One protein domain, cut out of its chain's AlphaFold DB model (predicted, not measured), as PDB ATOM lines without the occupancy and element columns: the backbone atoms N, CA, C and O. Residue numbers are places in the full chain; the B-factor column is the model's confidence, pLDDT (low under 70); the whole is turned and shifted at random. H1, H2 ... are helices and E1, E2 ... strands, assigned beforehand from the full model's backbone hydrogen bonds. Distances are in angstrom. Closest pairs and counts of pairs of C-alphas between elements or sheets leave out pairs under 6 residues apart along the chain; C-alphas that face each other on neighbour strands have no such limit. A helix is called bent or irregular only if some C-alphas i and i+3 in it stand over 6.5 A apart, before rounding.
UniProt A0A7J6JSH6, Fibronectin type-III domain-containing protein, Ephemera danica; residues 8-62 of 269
ATOM      1  N   SER A   8     201.900 298.756 148.241       52.91
ATOM      2  CA  SER A   8     202.335 297.600 149.042       52.91
ATOM      3  C   SER A   8     201.311 297.202 150.113       52.91
ATOM      4  O   SER A   8     201.292 296.051 150.536       52.91
ATOM      5  N   PHE A   9     200.443 298.133 150.526       53.25
ATOM      6  CA  PHE A   9     199.359 297.894 151.484       53.25
ATOM      7  C   PHE A   9     198.020 297.536 150.817       53.25
ATOM      8  O   PHE A   9     197.051 297.236 151.520       53.25
ATOM      9  N   VAL A  10     197.941 297.518 149.479       50.56
ATOM     10  CA  VAL A  10     196.760 297.040 148.742       50.56
ATOM     11  C   VAL A  10     196.778 295.506 148.715       50.56
ATOM     12  O   VAL A  10     197.222 294.894 147.757       50.56
ATOM     13  N   SER A  11     196.339 294.922 149.833       49.84
ATOM     14  CA  SER A  11     195.774 293.581 150.097       49.84
ATOM     15  C   SER A  11     196.345 292.286 149.473       49.84
ATOM     16  O   SER A  11     195.902 291.227 149.904       49.84
ATOM     17  N   GLU A  12     197.300 292.286 148.544       60.72
ATOM     18  CA  GLU A  12     197.815 291.053 147.908       60.72
ATOM     19  C   GLU A  12     199.299 291.152 147.505       60.72
ATOM     20  O   GLU A  12     199.696 290.689 146.439       60.72
ATOM     21  N   ASN A  13     200.153 291.765 148.335       68.62
ATOM     22  CA  ASN A  13     201.598 291.776 148.083       68.62
ATOM     23  C   ASN A  13     202.356 290.969 149.156       68.62
ATOM     24  O   ASN A  13     202.600 291.498 150.245       68.62
ATOM     25  N   PRO A  14     202.715 289.698 148.880       79.19
ATOM     26  CA  PRO A  14     203.537 288.880 149.767       79.19
ATOM     27  C   PRO A  14     204.838 289.597 150.124       79.19
ATOM     28  O   PRO A  14     205.638 289.921 149.244       79.19
ATOM     29  N   LEU A  15     205.098 289.819 151.412       85.88
ATOM     30  CA  LEU A  15     206.353 290.442 151.821       85.88
ATOM     31  C   LEU A  15     207.489 289.416 151.741       85.88
ATOM     32  O   LEU A  15     207.535 288.449 152.508       85.88
ATOM     33  N   HIS A  16     208.421 289.646 150.819       87.44
ATOM     34  CA  HIS A  16     209.634 288.850 150.689       87.44
ATOM     35  C   HIS A  16     210.766 289.454 151.535       87.44
ATOM     36  O   HIS A  16     211.457 290.385 151.121       87.44
ATOM     37  N   CYS A  17     210.978 288.901 152.724       86.94
ATOM     38  CA  CYS A  17     212.009 289.305 153.671       86.94
ATOM     39  C   CYS A  17     213.369 288.715 153.288       86.94
ATOM     40  O   CYS A  17     213.783 287.670 153.780       86.94
ATOM     41  N   GLY A  18     214.057 289.401 152.379       85.94
ATOM     42  CA  GLY A  18     215.420 289.084 151.957       85.94
ATOM     43  C   GLY A  18     216.306 290.327 151.932       85.94
ATOM     44  O   GLY A  18     215.863 291.421 152.279       85.94
ATOM     45  N   CYS A  19     217.543 290.184 151.449       81.00
ATOM     46  CA  CYS A  19     218.457 291.322 151.284       81.00
ATOM     47  C   CYS A  19     217.869 292.452 150.425       81.00
ATOM     48  O   CYS A  19     218.123 293.612 150.711       81.00
ATOM     49  N   ASP A  20     217.055 292.140 149.414       80.94
ATOM     50  CA  ASP A  20     216.463 293.159 148.537       80.94
ATOM     51  C   ASP A  20     215.458 294.065 149.271       80.94
ATOM     52  O   ASP A  20     215.194 295.186 148.842       80.94
ATOM     53  N   ALA A  21     214.929 293.606 150.412       83.06
ATOM     54  CA  ALA A  21     214.031 294.375 151.266       83.06
ATOM     55  C   ALA A  21     214.777 295.237 152.303       83.06
ATOM     56  O   ALA A  21     214.129 295.938 153.076       83.06
ATOM     57  N   GLN A  22     216.116 295.231 152.326       82.88
ATOM     58  CA  GLN A  22     216.924 295.975 153.302       82.88
ATOM     59  C   GLN A  22     216.633 297.483 153.280       82.88
ATOM     60  O   GLN A  22     216.400 298.083 154.324       82.88
ATOM     61  N   GLU A  23     216.598 298.101 152.097       81.19
ATOM     62  CA  GLU A  23     216.326 299.543 151.967       81.19
ATOM     63  C   GLU A  23     214.894 299.892 152.412       81.19
ATOM     64  O   GLU A  23     214.652 300.949 152.994       81.19
ATOM     65  N   LEU A  24     213.943 298.982 152.176       82.94
ATOM     66  CA  LEU A  24     212.562 299.127 152.630       82.94
ATOM     67  C   LEU A  24     212.458 298.996 154.157       82.94
ATOM     68  O   LEU A  24     211.722 299.756 154.784       82.94
ATOM     69  N   TRP A  25     213.198 298.056 154.749       84.75
ATOM     70  CA  TRP A  25     213.295 297.881 156.197       84.75
ATOM     71  C   TRP A  25     213.839 299.139 156.874       84.75
ATOM     72  O   TRP A  25     213.209 299.653 157.795       84.75
ATOM     73  N   GLU A  26     214.960 299.672 156.372       83.31
ATOM     74  CA  GLU A  26     215.575 300.912 156.868       83.31
ATOM     75  C   GLU A  26     214.580 302.076 156.792       83.31
ATOM     76  O   GLU A  26     214.371 302.795 157.768       83.31
ATOM     77  N   TRP A  27     213.871 302.199 155.667       83.31
ATOM     78  CA  TRP A  27     212.853 303.228 155.506       83.31
ATOM     79  C   TRP A  27     211.703 303.089 156.513       83.31
ATOM     80  O   TRP A  27     211.265 304.091 157.085       83.31
ATOM     81  N   PHE A  28     211.205 301.867 156.742       83.44
ATOM     82  CA  PHE A  28     210.131 301.631 157.705       83.44
ATOM     83  C   PHE A  28     210.553 301.926 159.145       83.44
ATOM     84  O   PHE A  28     209.727 302.443 159.901       83.44
ATOM     85  N   GLN A  29     211.805 301.641 159.514       82.94
ATOM     86  CA  GLN A  29     212.352 302.011 160.822       82.94
ATOM     87  C   GLN A  29     212.330 303.535 161.015       82.94
ATOM     88  O   GLN A  29     211.800 304.023 162.013       82.94
ATOM     89  N   ASP A  30     212.777 304.298 160.014       83.62
ATOM     90  CA  ASP A  30     212.771 305.769 160.063       83.62
ATOM     91  C   ASP A  30     211.349 306.365 160.084       83.62
ATOM     92  O   ASP A  30     211.119 307.463 160.598       83.62
ATOM     93  N   HIS A  31     210.368 305.636 159.541       84.75
ATOM     94  CA  HIS A  31     208.989 306.098 159.360       84.75
ATOM     95  C   HIS A  31     207.969 305.313 160.192       84.75
ATOM     96  O   HIS A  31     206.786 305.260 159.839       84.75
ATOM     97  N   GLN A  32     208.384 304.763 161.337       77.62
ATOM     98  CA  GLN A  32     207.560 303.882 162.168       77.62
ATOM     99  C   GLN A  32     206.168 304.464 162.474       77.62
ATOM    100  O   GLN A  32     205.173 303.754 162.401       77.62
ATOM    101  N   LYS A  33     206.050 305.780 162.709       74.69
ATOM    102  CA  LYS A  33     204.766 306.457 162.997       74.69
ATOM    103  C   LYS A  33     203.720 306.328 161.880       74.69
ATOM    104  O   LYS A  33     202.530 306.282 162.179       74.69
ATOM    105  N   LEU A  34     204.144 306.274 160.615       71.06
ATOM    106  CA  LEU A  34     203.258 306.088 159.455       71.06
ATOM    107  C   LEU A  34     202.864 304.615 159.275       71.06
ATOM    108  O   LEU A  34     201.790 304.296 158.765       71.06
ATOM    109  N   VAL A  35     203.740 303.717 159.722       70.00
ATOM    110  CA  VAL A  35     203.615 302.269 159.563       70.00
ATOM    111  C   VAL A  35     202.812 301.644 160.703       70.00
ATOM    112  O   VAL A  35     202.056 300.716 160.455       70.00
ATOM    113  N   SER A  36     202.868 302.189 161.923       60.88
ATOM    114  CA  SER A  36     202.106 301.710 163.093       60.88
ATOM    115  C   SER A  36     200.585 301.705 162.890       60.88
ATOM    116  O   SER A  36     199.871 300.982 163.587       60.88
ATOM    117  N   ALA A  37     200.079 302.498 161.940       60.38
ATOM    118  CA  ALA A  37     198.678 302.463 161.521       60.38
ATOM    119  C   ALA A  37     198.329 301.182 160.732       60.38
ATOM    120  O   ALA A  37     197.196 300.709 160.790       60.38
ATOM    121  N   HIS A  38     199.310 300.588 160.050       59.75
ATOM    122  CA  HIS A  38     199.196 299.358 159.276       59.75
ATOM    123  C   HIS A  38     199.705 298.186 160.118       59.75
ATOM    124  O   HIS A  38     200.870 297.787 160.074       59.75
ATOM    125  N   ARG A  39     198.812 297.647 160.947       61.69
ATOM    126  CA  ARG A  39     199.104 296.483 161.781       61.69
ATOM    127  C   ARG A  39     199.479 295.296 160.878       61.69
ATOM    128  O   ARG A  39     198.637 294.825 160.122       61.69
ATOM    129  N   HIS A  40     200.709 294.797 161.046       67.81
ATOM    130  CA  HIS A  40     201.231 293.496 160.583       67.81
ATOM    131  C   HIS A  40     201.965 293.457 159.227       67.81
ATOM    132  O   HIS A  40     201.541 292.768 158.303       67.81
ATOM    133  N   LEU A  41     203.153 294.068 159.153       82.19
ATOM    134  CA  LEU A  41     204.154 293.717 158.135       82.19
ATOM    135  C   LEU A  41     204.776 292.358 158.482       82.19
ATOM    136  O   LEU A  41     205.751 292.285 159.224       82.19
ATOM    137  N   ARG A  42     204.185 291.264 157.998       86.75
ATOM    138  CA  ARG A  42     204.696 289.908 158.241       86.75
ATOM    139  C   ARG A  42     205.391 289.369 157.008       86.75
ATOM    140  O   ARG A  42     204.870 289.498 155.907       86.75
ATOM    141  N   CYS A  43     206.524 288.721 157.213       88.75
ATOM    142  CA  CYS A  43     207.223 288.010 156.156       88.75
ATOM    143  C   CYS A  43     206.381 286.827 155.669       88.75
ATOM    144  O   CYS A  43     205.887 286.038 156.475       88.75
ATOM    145  N   GLU A  44     206.232 286.677 154.359       89.75
ATOM    146  CA  GLU A  44     205.635 285.484 153.751       89.75
ATOM    147  C   GLU A  44     206.711 284.554 153.187       89.75
ATOM    148  O   GLU A  44     206.625 283.332 153.333       89.75
ATOM    149  N   PHE A  45     207.760 285.156 152.628       86.75
ATOM    150  CA  PHE A  45     208.960 284.487 152.150       86.75
ATOM    151  C   PHE A  45     210.202 285.118 152.791       86.75
ATOM    152  O   PHE A  45     210.170 286.308 153.110       86.75
ATOM    153  N   PRO A  46     211.302 284.370 152.960       89.38
ATOM    154  CA  PRO A  46     211.443 282.933 152.720       89.38
ATOM    155  C   PRO A  46     210.750 282.116 153.843       89.38
ATOM    156  O   PRO A  46     210.367 282.695 154.867       89.38
ATOM    157  N   PRO A  47     210.501 280.801 153.666       88.19
ATOM    158  CA  PRO A  47     209.684 280.019 154.601       88.19
ATOM    159  C   PRO A  47     210.239 279.991 156.033       88.19
ATOM    160  O   PRO A  47     209.464 279.845 156.976       88.19
ATOM    161  N   GLU A  48     211.544 280.194 156.213       89.94
ATOM    162  CA  GLU A  48     212.216 280.236 157.515       89.94
ATOM    163  C   GLU A  48     211.800 281.447 158.357       89.94
ATOM    164  O   GLU A  48     211.867 281.400 159.584       89.94
ATOM    165  N   LEU A  49     211.378 282.534 157.704       89.38
ATOM    166  CA  LEU A  49     210.975 283.780 158.358       89.38
ATOM    167  C   LEU A  49     209.463 284.003 158.304       89.38
ATOM    168  O   LEU A  49     208.974 285.040 158.753       89.38
ATOM    169  N   ARG A  50     208.707 283.044 157.765       90.44
ATOM    170  CA  ARG A  50     207.273 283.193 157.538       90.44
ATOM    171  C   ARG A  50     206.521 283.501 158.835       90.44
ATOM    172  O   ARG A  50     206.669 282.822 159.846       90.44
ATOM    173  N   GLY A  51     205.662 284.514 158.786       87.19
ATOM    174  CA  GLY A  51     204.823 284.956 159.898       87.19
ATOM    175  C   GLY A  51     205.530 285.849 160.919       87.19
ATOM    176  O   GLY A  51     204.838 286.443 161.749       87.19
ATOM    177  N   LEU A  52     206.858 285.988 160.840       88.75
ATOM    178  CA  LEU A  52     207.618 286.916 161.675       88.75
ATOM    179  C   LEU A  52     207.344 288.356 161.246       88.75
ATOM    180  O   LEU A  52     207.126 288.644 160.067       88.75
ATOM    181  N   ASN A  53     207.340 289.261 162.219       87.62
ATOM    182  CA  ASN A  53     207.162 290.681 161.967       87.62
ATOM    183  C   ASN A  53     208.455 291.264 161.391       87.62
ATOM    184  O   ASN A  53     209.504 291.190 162.021       87.62
ATOM    185  N   PHE A  54     208.372 291.859 160.206       86.88
ATOM    186  CA  PHE A  54     209.528 292.347 159.463       86.88
ATOM    187  C   PHE A  54     210.316 293.421 160.219       86.88
ATOM    188  O   PHE A  54     211.542 293.429 160.170       86.88
ATOM    189  N   LEU A  55     209.626 294.291 160.961       85.12
ATOM    190  CA  LEU A  55     210.267 295.370 161.722       85.12
ATOM    191  C   LEU A  55     210.998 294.880 162.976       85.12
ATOM    192  O   LEU A  55     211.880 295.578 163.465       85.12
ATOM    193  N   ASP A  56     210.656 293.688 163.466       86.31
ATOM    194  CA  ASP A  56     211.282 293.090 164.652       86.31
ATOM    195  C   ASP A  56     212.488 292.211 164.278       86.31
ATOM    196  O   ASP A  56     213.186 291.702 165.154       86.31
ATOM    197  N   LEU A  57     212.725 291.983 162.979       85.94
ATOM    198  CA  LEU A  57     213.856 291.196 162.503       85.94
ATOM    199  C   LEU A  57     215.113 292.053 162.384       85.94
ATOM    200  O   LEU A  57     215.103 293.098 161.733       85.94
ATOM    201  N   ASP A  58     216.222 291.537 162.909       83.12
ATOM    202  CA  ASP A  58     217.536 292.119 162.658       83.12
ATOM    203  C   ASP A  58     217.991 291.843 161.207       83.12
ATOM    204  O   ASP A  58     217.841 290.711 160.725       83.12
ATOM    205  N   PRO A  59     218.648 292.807 160.530       80.75
ATOM    206  CA  PRO A  59     219.185 292.647 159.174       80.75
ATOM    207  C   PRO A  59     219.979 291.360 158.893       80.75
ATOM    208  O   PRO A  59     219.712 290.716 157.874       80.75
ATOM    209  N   PRO A  60     220.892 290.886 159.770       79.12
ATOM    210  CA  PRO A  60     221.596 289.630 159.521       79.12
ATOM    211  C   PRO A  60     220.683 288.399 159.460       79.12
ATOM    212  O   PRO A  60     221.086 287.386 158.891       79.12
ATOM    213  N   ARG A  61     219.470 288.442 160.036       81.38
ATOM    214  CA  ARG A  61     218.548 287.294 160.032       81.38
ATOM    215  C   ARG A  61     217.853 287.101 158.691       81.38
ATOM    216  O   ARG A  61     217.611 285.959 158.316       81.38
ATOM    217  N   PHE A  62     217.556 288.184 157.975       83.12
ATOM    218  CA  PHE A  62     216.905 288.132 156.661       83.12
ATOM    219  C   PHE A  62     217.859 288.410 155.492       83.12
ATOM    220  O   PHE A  62     217.537 288.103 154.345       83.12
TER     221      PHE A  62
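Overview. This is residues 8 to 62 of the 269 residues of the protein "Fibronectin type-III domain-containing protein" of Ephemera danica (UniProt A0A7J6JSH6). One irregular helix, H1, runs along one side of a small body made mostly of loops, with the short helices H2 and H3 near its opposite ends. From H2 the chain folds back through residues 36 to 42 to the short strand E1, which lies beside residues 15 to 16, and a long loop, residues 46 to 58, leads on to H3. The printed part has 55 residues with three named helices and one named strand, in the order H1, H2, E1, H3; under half of the residues are in named elements, and the class is mostly helix. It is compact, with a radius of gyration of the C-alphas of 10.5 A and spans of 27 by 23 by 16 A.

Arrangement. Residues 15 to 16 pair, parallel, with residues 43 to 45, which are E1; E1 pairs with no named strand. H1, residues 19 to 30, and E1 are apart. H1 is close to but not clearly touching H2, residues 32 to 35; their closest C-alphas, of Phe 28 and Val 35, are 6.8 A apart. H1 is also close to but not clearly touching H3, residues 59 to 62; their closest C-alphas, of Cys 19 and Phe 62, are 6.4 A apart. H2 and H3 are apart. In H1, 6 of 8 O i to N i+4 pairs are within hydrogen-bond range; H2 and H3 are too short for such a pair.

Along the chain. H1 begins at C-alpha 19, (218.457, 291.322, 151.284), and measures 17.8 A; it is irregular, with C-alphas 20 and 23 7.2 A apart. H2 measures 5.0 A, E1 5.6 A and H3 5.6 A. H3 ends at C-alpha 62, (216.905, 288.132, 156.661).

Size, cuts and confidence. The C-alphas farthest apart, of Lys 33 and Pro 47, are 28.2 A apart. The printed part has no cut. The link from E1 to H3 is long. The mean pLDDT of the printed part is 78.9; residues 8 to 13 and 36 to 40 are under 70.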